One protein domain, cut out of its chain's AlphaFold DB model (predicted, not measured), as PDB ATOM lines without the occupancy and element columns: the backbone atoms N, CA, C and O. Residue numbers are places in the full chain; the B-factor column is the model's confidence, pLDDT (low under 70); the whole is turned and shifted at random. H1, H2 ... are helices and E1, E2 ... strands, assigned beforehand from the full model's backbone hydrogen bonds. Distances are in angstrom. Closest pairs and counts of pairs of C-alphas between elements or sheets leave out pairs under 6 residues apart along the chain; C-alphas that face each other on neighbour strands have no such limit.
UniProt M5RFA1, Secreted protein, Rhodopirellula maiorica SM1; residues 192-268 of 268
ATOM      1  N   GLN A 192     161.759 213.449 131.430       61.12
ATOM      2  CA  GLN A 192     160.979 212.235 131.198       61.12
ATOM      3  C   GLN A 192     161.849 211.015 131.501       61.12
ATOM      4  O   GLN A 192     163.003 210.963 131.089       61.12
ATOM      5  N   GLY A 193     161.301 210.057 132.246       72.38
ATOM      6  CA  GLY A 193     162.004 208.841 132.651       72.38
ATOM      7  C   GLY A 193     161.464 208.279 133.962       72.38
ATOM      8  O   GLY A 193     160.868 209.013 134.755       72.38
ATOM      9  N   ALA A 194     161.664 206.977 134.164       76.25
ATOM     10  CA  ALA A 194     161.389 206.275 135.411       76.25
ATOM     11  C   ALA A 194     162.718 205.825 136.027       76.25
ATOM     12  O   ALA A 194     163.523 205.166 135.374       76.25
ATOM     13  N   PHE A 195     162.939 206.184 137.285       83.19
ATOM     14  CA  PHE A 195     164.153 205.878 138.031       83.19
ATOM     15  C   PHE A 195     163.800 205.235 139.364       83.19
ATOM     16  O   PHE A 195     162.722 205.451 139.910       83.19
ATOM     17  N   VAL A 196     164.722 204.468 139.933       84.88
ATOM     18  CA  VAL A 196     164.572 203.938 141.291       84.88
ATOM     19  C   VAL A 196     165.344 204.839 142.241       84.88
ATOM     20  O   VAL A 196     166.541 205.064 142.067       84.88
ATOM     21  N   CYS A 197     164.670 205.365 143.261       87.56
ATOM     22  CA  CYS A 197     165.329 206.181 144.269       87.56
ATOM     23  C   CYS A 197     166.347 205.333 145.040       87.56
ATOM     24  O   CYS A 197     165.961 204.419 145.768       87.56
ATOM     25  N   MET A 198     167.627 205.707 145.003       85.75
ATOM     26  CA  MET A 198     168.701 204.943 145.660       85.75
ATOM     27  C   MET A 198     168.512 204.777 147.179       85.75
ATOM     28  O   MET A 198     169.052 203.855 147.780       85.75
ATOM     29  N   ARG A 199     167.775 205.699 147.817       87.31
ATOM     30  CA  ARG A 199     167.607 205.733 149.275       87.31
ATOM     31  C   ARG A 199     166.466 204.851 149.780       87.31
ATOM     32  O   ARG A 199     166.646 204.144 150.762       87.31
ATOM     33  N   CYS A 200     165.288 204.934 149.163       91.00
ATOM     34  CA  CYS A 200     164.097 204.201 149.603       91.00
ATOM     35  C   CYS A 200     163.706 203.042 148.677       91.00
ATOM     36  O   CYS A 200     162.750 202.336 148.986       91.00
ATOM     37  N   GLY A 201     164.389 202.873 147.540       89.00
ATOM     38  CA  GLY A 201     164.082 201.857 146.533       89.00
ATOM     39  C   GLY A 201     162.749 202.068 145.808       89.00
ATOM     40  O   GLY A 201     162.363 201.233 145.000       89.00
ATOM     41  N   GLN A 202     162.025 203.156 146.093       90.69
ATOM     42  CA  GLN A 202     160.751 203.433 145.436       90.69
ATOM     43  C   GLN A 202     160.991 203.957 144.018       90.69
ATOM     44  O   GLN A 202     161.904 204.774 143.825       90.69
ATOM     45  N   PRO A 203     160.178 203.535 143.040       83.94
ATOM     46  CA  PRO A 203     160.206 204.130 141.719       83.94
ATOM     47  C   PRO A 203     159.755 205.591 141.789       83.94
ATOM     48  O   PRO A 203     158.873 205.957 142.565       83.94
ATOM     49  N   THR A 204     160.387 206.430 140.983       83.56
ATOM     50  CA  THR A 204     160.079 207.844 140.814       83.56
ATOM     51  C   THR A 204     160.071 208.161 139.326       83.56
ATOM     52  O   THR A 204     160.894 207.638 138.574       83.56
ATOM     53  N   VAL A 205     159.113 208.967 138.882       78.94
ATOM     54  CA  VAL A 205     158.875 209.241 137.461       78.94
ATOM     55  C   VAL A 205     158.763 210.750 137.262       78.94
ATOM     56  O   VAL A 205     158.253 211.468 138.122       78.94
ATOM     57  N   GLY A 206     159.235 211.253 136.123       75.88
ATOM     58  CA  GLY A 206     158.954 212.628 135.702       75.88
ATOM     59  C   GLY A 206     159.777 213.693 136.434       75.88
ATOM     60  O   GLY A 206     160.990 213.741 136.272       75.88
ATOM     61  N   ARG A 207     159.130 214.601 137.182       70.31
ATOM     62  CA  ARG A 207     159.773 215.787 137.800       70.31
ATOM     63  C   ARG A 207     160.206 215.584 139.256       70.31
ATOM     64  O   ARG A 207     160.950 216.409 139.782       70.31
ATOM     65  N   ASP A 208     159.778 214.494 139.888       73.44
ATOM     66  CA  ASP A 208     159.875 214.303 141.344       73.44
ATOM     67  C   ASP A 208     161.177 213.621 141.783       73.44
ATOM     68  O   ASP A 208     161.242 212.911 142.796       73.44
ATOM     69  N   TRP A 209     162.241 213.798 141.008       80.06
ATOM     70  CA  TRP A 209     163.538 213.216 141.301       80.06
ATOM     71  C   TRP A 209     164.662 214.215 141.067       80.06
ATOM     72  O   TRP A 209     164.642 215.037 140.151       80.06
ATOM     73  N   HIS A 210     165.648 214.128 141.948       81.44
ATOM     74  CA  HIS A 210     166.866 214.914 141.907       81.44
ATOM     75  C   HIS A 210     167.958 214.053 141.292       81.44
ATOM     76  O   HIS A 210     168.319 213.009 141.847       81.44
ATOM     77  N   GLU A 211     168.450 214.499 140.137       73.38
ATOM     78  CA  GLU A 211     169.682 213.988 139.540       73.38
ATOM     79  C   GLU A 211     170.858 214.476 140.355       73.38
ATOM     80  O   GLU A 211     171.046 215.675 140.574       73.38
ATOM     81  N   VAL A 212     171.677 213.526 140.757       68.69
ATOM     82  CA  VAL A 212     172.968 213.804 141.341       68.69
ATOM     83  C   VAL A 212     173.991 213.648 140.223       68.69
ATOM     84  O   VAL A 212     174.127 212.556 139.678       68.69
ATOM     85  N   TRP A 213     174.674 214.728 139.851       64.94
ATOM     86  CA  TRP A 213     175.614 214.755 138.724       64.94
ATOM     87  C   TRP A 213     177.072 214.658 139.193       64.94
ATOM     88  O   TRP A 213     177.425 215.160 140.264       64.94
ATOM     89  N   ALA A 214     177.915 214.029 138.375       52.81
ATOM     90  CA  ALA A 214     179.367 214.175 138.419       52.81
ATOM     91  C   ALA A 214     179.809 215.507 137.769       52.81
ATOM     92  O   ALA A 214     178.990 216.254 137.228       52.81
ATOM     93  N   ASP A 215     181.098 215.849 137.861       41.72
ATOM     94  CA  ASP A 215     181.654 217.103 137.324       41.72
ATOM     95  C   ASP A 215     181.700 217.163 135.796       41.72
ATOM     96  O   ASP A 215     181.626 218.248 135.221       41.72
ATOM     97  N   ASP A 216     181.791 216.006 135.153       57.31
ATOM     98  CA  ASP A 216     181.709 215.812 133.708       57.31
ATOM     99  C   ASP A 216     180.272 215.901 133.164       57.31
ATOM    100  O   ASP A 216     180.062 215.814 131.956       57.31
ATOM    101  N   GLY A 217     179.281 216.099 134.040       55.47
ATOM    102  CA  GLY A 217     177.877 216.068 133.660       55.47
ATOM    103  C   GLY A 217     177.352 214.652 133.442       55.47
ATOM    104  O   GLY A 217     176.348 214.493 132.762       55.47
ATOM    105  N   THR A 218     177.976 213.624 134.023       62.78
ATOM    106  CA  THR A 218     177.426 212.263 134.038       62.78
ATOM    107  C   THR A 218     176.416 212.115 135.184       62.78
ATOM    108  O   THR A 218     176.738 212.449 136.332       62.78
ATOM    109  N   PRO A 219     175.188 211.617 134.940       64.25
ATOM    110  CA  PRO A 219     174.222 211.389 136.005       64.25
ATOM    111  C   PRO A 219     174.688 210.196 136.840       64.25
ATOM    112  O   PRO A 219     174.768 209.064 136.367       64.25
ATOM    113  N   LEU A 220     175.017 210.448 138.102       67.31
ATOM    114  CA  LEU A 220     175.496 209.421 139.011       67.31
ATOM    115  C   LEU A 220     174.335 208.584 139.530       67.31
ATOM    116  O   LEU A 220     174.361 207.357 139.458       67.31
ATOM    117  N   THR A 221     173.320 209.239 140.089       75.81
ATOM    118  CA  THR A 221     172.227 208.554 140.778       75.81
ATOM    119  C   THR A 221     171.005 209.454 140.948       75.81
ATOM    120  O   THR A 221     171.065 210.663 140.720       75.81
ATOM    121  N   CYS A 222     169.884 208.846 141.339       84.31
ATOM    122  CA  CYS A 222     168.573 209.479 141.431       84.31
ATOM    123  C   CYS A 222     168.028 209.363 142.858       84.31
ATOM    124  O   CYS A 222     167.989 208.272 143.439       84.31
ATOM    125  N   VAL A 223     167.546 210.475 143.417       88.25
ATOM    126  CA  VAL A 223     166.871 210.509 144.726       88.25
ATOM    127  C   VAL A 223     165.484 211.121 144.555       88.25
ATOM    128  O   VAL A 223     165.358 212.188 143.964       88.25
ATOM    129  N   CYS A 224     164.428 210.489 145.077       90.12
ATOM    130  CA  CYS A 224     163.085 211.076 145.000       90.12
ATOM    131  C   CYS A 224     162.973 212.350 145.856       90.12
ATOM    132  O   CYS A 224     163.638 212.469 146.889       90.12
ATOM    133  N   GLU A 225     162.090 213.274 145.469       89.19
ATOM    134  CA  GLU A 225     161.852 214.566 146.135       89.19
ATOM    135  C   GLU A 225     161.675 214.409 147.651       89.19
ATOM    136  O   GLU A 225     162.286 215.119 148.444       89.19
ATOM    137  N   ARG A 226     160.911 213.401 148.087       90.94
ATOM    138  CA  ARG A 226     160.667 213.137 149.512       90.94
ATOM    139  C   ARG A 226     161.941 212.753 150.269       90.94
ATOM    140  O   ARG A 226     162.184 213.208 151.393       90.94
ATOM    141  N   CYS A 227     162.764 211.899 149.668       90.56
ATOM    142  CA  CYS A 227     164.048 211.515 150.239       90.56
ATOM    143  C   CYS A 227     165.033 212.682 150.217       90.56
ATOM    144  O   CYS A 227     165.783 212.828 151.176       90.56
ATOM    145  N   TRP A 228     164.992 213.525 149.187       88.50
ATOM    146  CA  TRP A 228     165.841 214.702 149.064       88.50
ATOM    147  C   TRP A 228     165.488 215.783 150.093       88.50
ATOM    148  O   TRP A 228     166.357 216.252 150.834       88.50
ATOM    149  N   ALA A 229     164.206 216.127 150.212       89.62
ATOM    150  CA  ALA A 229     163.688 217.118 151.152       89.62
ATOM    151  C   ALA A 229     163.933 216.732 152.620       89.62
ATOM    152  O   ALA A 229     164.197 217.598 153.449       89.62
ATOM    153  N   SER A 230     163.911 215.434 152.943       92.88
ATOM    154  CA  SER A 230     164.210 214.947 154.300       92.88
ATOM    155  C   SER A 230     165.706 214.893 154.637       92.88
ATOM    156  O   SER A 230     166.059 214.618 155.784       92.88
ATOM    157  N   MET A 231     166.601 215.112 153.669       89.75
ATOM    158  CA  MET A 231     168.045 215.081 153.905       89.75
ATOM    159  C   MET A 231     168.579 216.440 154.325       89.75
ATOM    160  O   MET A 231     168.296 217.462 153.704       89.75
ATOM    161  N   SER A 232     169.439 216.420 155.343       91.50
ATOM    162  CA  SER A 232     170.283 217.569 155.646       91.50
ATOM    163  C   SER A 232     171.279 217.817 154.498       91.50
ATOM    164  O   SER A 232     171.661 216.857 153.818       91.50
ATOM    165  N   PRO A 233     171.754 219.059 154.296       87.19
ATOM    166  CA  PRO A 233     172.809 219.361 153.324       87.19
ATOM    167  C   PRO A 233     174.040 218.457 153.481       87.19
ATOM    168  O   PRO A 233     174.501 217.861 152.513       87.19
ATOM    169  N   ALA A 234     174.495 218.233 154.718       86.50
ATOM    170  CA  ALA A 234     175.621 217.344 155.002       86.50
ATOM    171  C   ALA A 234     175.350 215.890 154.572       86.50
ATOM    172  O   ALA A 234     176.237 215.204 154.069       86.50
ATOM    173  N   SER A 235     174.109 215.414 154.721       87.06
ATOM    174  CA  SER A 235     173.710 214.081 154.253       87.06
ATOM    175  C   SER A 235     173.681 213.992 152.724       87.06
ATOM    176  O   SER A 235     174.053 212.954 152.182       87.06
ATOM    177  N   ARG A 236     173.260 215.059 152.026       85.88
ATOM    178  CA  ARG A 236     173.291 215.145 150.549       85.88
ATOM    179  C   ARG A 236     174.721 215.084 150.027       85.88
ATOM    180  O   ARG A 236     175.004 214.283 149.138       85.88
ATOM    181  N   GLU A 237     175.620 215.857 150.631       84.69
ATOM    182  CA  GLU A 237     177.050 215.859 150.303       84.69
ATOM    183  C   GLU A 237     177.669 214.472 150.537       84.69
ATOM    184  O   GLU A 237     178.301 213.915 149.643       84.69
ATOM    185  N   SER A 238     177.421 213.870 151.705       85.50
ATOM    186  CA  SER A 238     177.976 212.563 152.076       85.50
ATOM    187  C   SER A 238     177.527 211.428 151.150       85.50
ATOM    188  O   SER A 238     178.375 210.671 150.678       85.50
ATOM    189  N   ILE A 239     176.226 211.323 150.849       82.94
ATOM    190  CA  ILE A 239     175.693 210.268 149.968       82.94
ATOM    191  C   ILE A 239     176.240 210.422 148.551       82.94
ATOM    192  O   ILE A 239     176.668 209.442 147.939       82.94
ATOM    193  N   THR A 240     176.280 211.654 148.050       80.06
ATOM    194  CA  THR A 240     176.797 211.927 146.711       80.06
ATOM    195  C   THR A 240     178.287 211.604 146.613       80.06
ATOM    196  O   THR A 240     178.709 210.923 145.680       80.06
ATOM    197  N   MET A 241     179.082 212.010 147.610       81.94
ATOM    198  CA  MET A 241     180.506 211.674 147.676       81.94
ATOM    199  C   MET A 241     180.731 210.166 147.775       81.94
ATOM    200  O   MET A 241     181.604 209.639 147.093       81.94
ATOM    201  N   GLN A 242     179.954 209.451 148.591       82.88
ATOM    202  CA  GLN A 242     180.076 207.998 148.714       82.88
ATOM    203  C   GLN A 242     179.793 207.301 147.381       82.88
ATOM    204  O   GLN A 242     180.507 206.371 147.005       82.88
ATOM    205  N   TYR A 243     178.780 207.764 146.653       76.50
ATOM    206  CA  TYR A 243     178.449 207.212 145.350       76.50
ATOM    207  C   TYR A 243     179.532 207.508 144.307       76.50
ATOM    208  O   TYR A 243     179.990 206.590 143.628       76.50
ATOM    209  N   ALA A 244     180.007 208.754 144.238       76.12
ATOM    210  CA  ALA A 244     181.123 209.129 143.375       76.12
ATOM    211  C   ALA A 244     182.371 208.275 143.666       76.12
ATOM    212  O   ALA A 244     183.023 207.812 142.736       76.12
ATOM    213  N   ARG A 245     182.651 207.962 144.942       82.25
ATOM    214  CA  ARG A 245     183.778 207.088 145.315       82.25
ATOM    215  C   ARG A 245     183.589 205.650 144.849       82.25
ATOM    216  O   ARG A 245     184.559 204.984 144.513       82.25
ATOM    217  N   ARG A 246     182.353 205.142 144.840       80.06
ATOM    218  CA  ARG A 246     182.071 203.792 144.330       80.06
ATOM    219  C   ARG A 246     182.249 203.704 142.818       80.06
ATOM    220  O   ARG A 246     182.758 202.697 142.348       80.06
ATOM    221  N   GLN A 247     181.843 204.740 142.084       75.94
ATOM    222  CA  GLN A 247     181.925 204.751 140.620       75.94
ATOM    223  C   GLN A 247     183.337 205.049 140.105       75.94
ATOM    224  O   GLN A 247     183.819 204.371 139.203       75.94
ATOM    225  N   PHE A 248     184.021 206.028 140.699       77.50
ATOM    226  CA  PHE A 248     185.322 206.512 140.220       77.50
ATOM    227  C   PHE A 248     186.505 206.070 141.097       77.50
ATOM    228  O   PHE A 248     187.653 206.437 140.847       77.50
ATOM    229  N   GLY A 249     186.250 205.265 142.131       79.50
ATOM    230  CA  GLY A 249     187.255 204.851 143.106       79.50
ATOM    231  C   GLY A 249     187.622 205.960 144.100       79.50
ATOM    232  O   GLY A 249     186.900 206.933 144.307       79.50
ATOM    233  N   ASN A 250     188.781 205.822 144.747       80.19
ATOM    234  CA  ASN A 250     189.216 206.755 145.799       80.19
ATOM    235  C   ASN A 250     189.580 208.156 145.285       80.19
ATOM    236  O   ASN A 250     189.760 209.069 146.093       80.19
ATOM    237  N   TYR A 251     189.706 208.337 143.969       77.44
ATOM    238  CA  TYR A 251     190.052 209.618 143.378       77.44
ATOM    239  C   TYR A 251     188.793 210.339 142.901       77.44
ATOM    240  O   TYR A 251     188.217 210.011 141.869       77.44
ATOM    241  N   ILE A 252     188.382 211.347 143.665       77.44
ATOM    242  CA  ILE A 252     187.364 212.309 143.250       77.44
ATOM    243  C   ILE A 252     188.067 213.639 143.020       77.44
ATOM    244  O   ILE A 252     188.750 214.146 143.912       77.44
ATOM    245  N   SER A 253     187.875 214.214 141.834       77.38
ATOM    246  CA  SER A 253     188.417 215.528 141.498       77.38
ATOM    247  C   SER A 253     187.937 216.596 142.505       77.38
ATOM    248  O   SER A 253     186.771 216.591 142.929       77.38
ATOM    249  N   PRO A 254     188.797 217.555 142.902       76.50
ATOM    250  CA  PRO A 254     188.393 218.678 143.752       76.50
ATOM    251  C   PRO A 254     187.215 219.478 143.176       76.50
ATOM    252  O   PRO A 254     186.418 220.026 143.936       76.50
ATOM    253  N   VAL A 255     187.076 219.504 141.845       73.19
ATOM    254  CA  VAL A 255     185.969 220.165 141.139       73.19
ATOM    255  C   VAL A 255     184.644 219.448 141.411       73.19
ATOM    256  O   VAL A 255     183.678 220.108 141.791       73.19
ATOM    257  N   VAL A 256     184.612 218.109 141.327       66.38
ATOM    258  CA  VAL A 256     183.445 217.293 141.720       66.38
ATOM    259  C   VAL A 256     183.063 217.592 143.159       66.38
ATOM    260  O   VAL A 256     181.911 217.878 143.457       66.38
ATOM    261  N   THR A 257     184.044 217.575 144.062       76.19
ATOM    262  CA  THR A 257     183.798 217.775 145.496       76.19
ATOM    263  C   THR A 257     183.170 219.148 145.760       76.19
ATOM    264  O   THR A 257     182.215 219.261 146.527       76.19
ATOM    265  N   ALA A 258     183.660 220.193 145.084       73.19
ATOM    266  CA  ALA A 258     183.102 221.538 145.180       73.19
ATOM    267  C   ALA A 258     181.667 221.617 144.631       73.19
ATOM    268  O   ALA A 258     180.805 222.198 145.289       73.19
ATOM    269  N   ARG A 259     181.387 220.987 143.481       71.12
ATOM    270  CA  ARG A 259     180.041 220.938 142.885       71.12
ATOM    271  C   ARG A 259     179.044 220.167 143.737       71.12
ATOM    272  O   ARG A 259     177.924 220.629 143.922       71.12
ATOM    273  N   ILE A 260     179.460 219.043 144.318       72.50
ATOM    274  CA  ILE A 260     178.630 218.276 145.252       72.50
ATOM    275  C   ILE A 260     178.253 219.142 146.452       72.50
ATOM    276  O   ILE A 260     177.092 219.174 146.855       72.50
ATOM    277  N   ARG A 261     179.223 219.863 147.019       79.00
ATOM    278  CA  ARG A 261     178.983 220.752 148.155       79.00
ATOM    279  C   ARG A 261     178.077 221.929 147.783       79.00
ATOM    280  O   ARG A 261     177.238 222.316 148.590       79.00
ATOM    281  N   GLU A 262     178.229 222.501 146.592       77.31
ATOM    282  CA  GLU A 262     177.356 223.567 146.084       77.31
ATOM    283  C   GLU A 262     175.911 223.067 145.931       77.31
ATOM    284  O   GLU A 262     175.008 223.613 146.565       77.31
ATOM    285  N   ALA A 263     175.709 221.954 145.221       71.69
ATOM    286  CA  ALA A 263     174.397 221.337 145.017       71.69
ATOM    287  C   ALA A 263     173.737 220.883 146.333       71.69
ATOM    288  O   ALA A 263     172.520 220.968 146.502       71.69
ATOM    289  N   ALA A 264     174.528 220.425 147.307       77.94
ATOM    290  CA  ALA A 264     174.027 220.063 148.629       77.94
ATOM    291  C   ALA A 264     173.491 221.273 149.416       77.94
ATOM    292  O   ALA A 264     172.573 221.115 150.230       77.94
ATOM    293  N   ASN A 265     174.058 222.459 149.178       77.81
ATOM    294  CA  ASN A 265     173.746 223.699 149.887       77.81
ATOM    295  C   ASN A 265     172.701 224.573 149.188       77.81
ATOM    296  O   ASN A 265     172.156 225.469 149.837       77.81
ATOM    297  N   GLU A 266     172.398 224.317 147.916       76.31
ATOM    298  CA  GLU A 266     171.338 225.006 147.183       76.31
ATOM    299  C   GLU A 266     169.978 224.713 147.846       76.31
ATOM    300  O   GLU A 266     169.337 223.674 147.662       76.31
ATOM    301  N   ARG A 267     169.555 225.630 148.723       58.53
ATOM    302  CA  ARG A 267     168.180 225.703 149.216       58.53
ATOM    303  C   ARG A 267     167.378 226.428 148.142       58.53
ATOM    304  O   ARG A 267     167.649 227.598 147.888       58.53
ATOM    305  N   ARG A 268     166.441 225.712 147.518       52.88
ATOM    306  CA  ARG A 268     165.370 226.335 146.732       52.88
ATOM    307  C   ARG A 268     164.560 227.283 147.608       52.88
ATOM    308  O   ARG A 268     164.304 226.904 148.776       52.88
TER     309      ARG A 268
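AT A GLANCE: This is residues 192 to 268 of the 268 residues of the protein "Secreted protein" of Rhodopirellula maiorica SM1 (UniProt M5RFA1). A two-stranded hairpin, E3 and E4, forms the middle of this small domain, and a helical hairpin, H2 and H3, packs on it near the turn between the strands. A smaller strand hairpin, E1 and E2, and the short helix H1 sit toward the other end of E3 and E4. The printed part has 77 residues, with four named strands and then three named helices along the chain, in the mixed class of helices and strands; both sheets, of order E1 - E2 and E3 - E4, are antiparallel. It is compact, with a radius of gyration of the C-alphas of 12.0 A and spans of 31 by 23 by 19 A.

IN THESE COORDINATES: E1, residues 194 to 196, begins at C-alpha 194 (161.389, 206.275, 135.411), and E2 holds residues 203 to 205. E3, residues 209 to 213, is 12.4 A long, and E4, residues 219 to 224, 14.3 A. H1 holds residues 225 to 229. H2, residues 233 to 248, is 22.2 A long. H3, residues 254 to 265, is 16.7 A long and ends at C-alpha 265 (173.746, 223.699, 149.887).

HOW THE PARTS SIT: In the hairpin E1 and E2, N 195 and O 204 are 2.8 A apart, within hydrogen-bond range. The closest C-alphas of E1 and E4 are those of Phe 195 and Cys 222, 6.6 A apart. In the hairpin E3 and E4, N 210 and O 223 are within hydrogen-bond range at 2.8 A. The closest C-alphas of E4 and H2 are those of Leu 220 and Ala 244, 7.1 A apart; E3 and H3 are near each other, with 7 pairs within 10 A. H1 and H2 are close but not clearly touching, Trp 228 and Arg 236 having the closest C-alphas, 7.6 A apart. H2 and H3, a helical hairpin, touch, their closest C-alphas being those of Pro 233 and Ala 264, 4.9 A apart; they run opposite ways at a shallow tilt of 34 degrees, only just short of steep. Every O i to N i+4 pair is within hydrogen-bond range in H1, H2 and H3.

THE WHOLE: The C-alphas farthest apart, those of Gly 206 and Asn 250, are 32.4 A apart. The printed part has no cut and no long link. Its mean pLDDT is 77.8, and residues 192, 212 to 220, 256 and 267 to 268 are under 70.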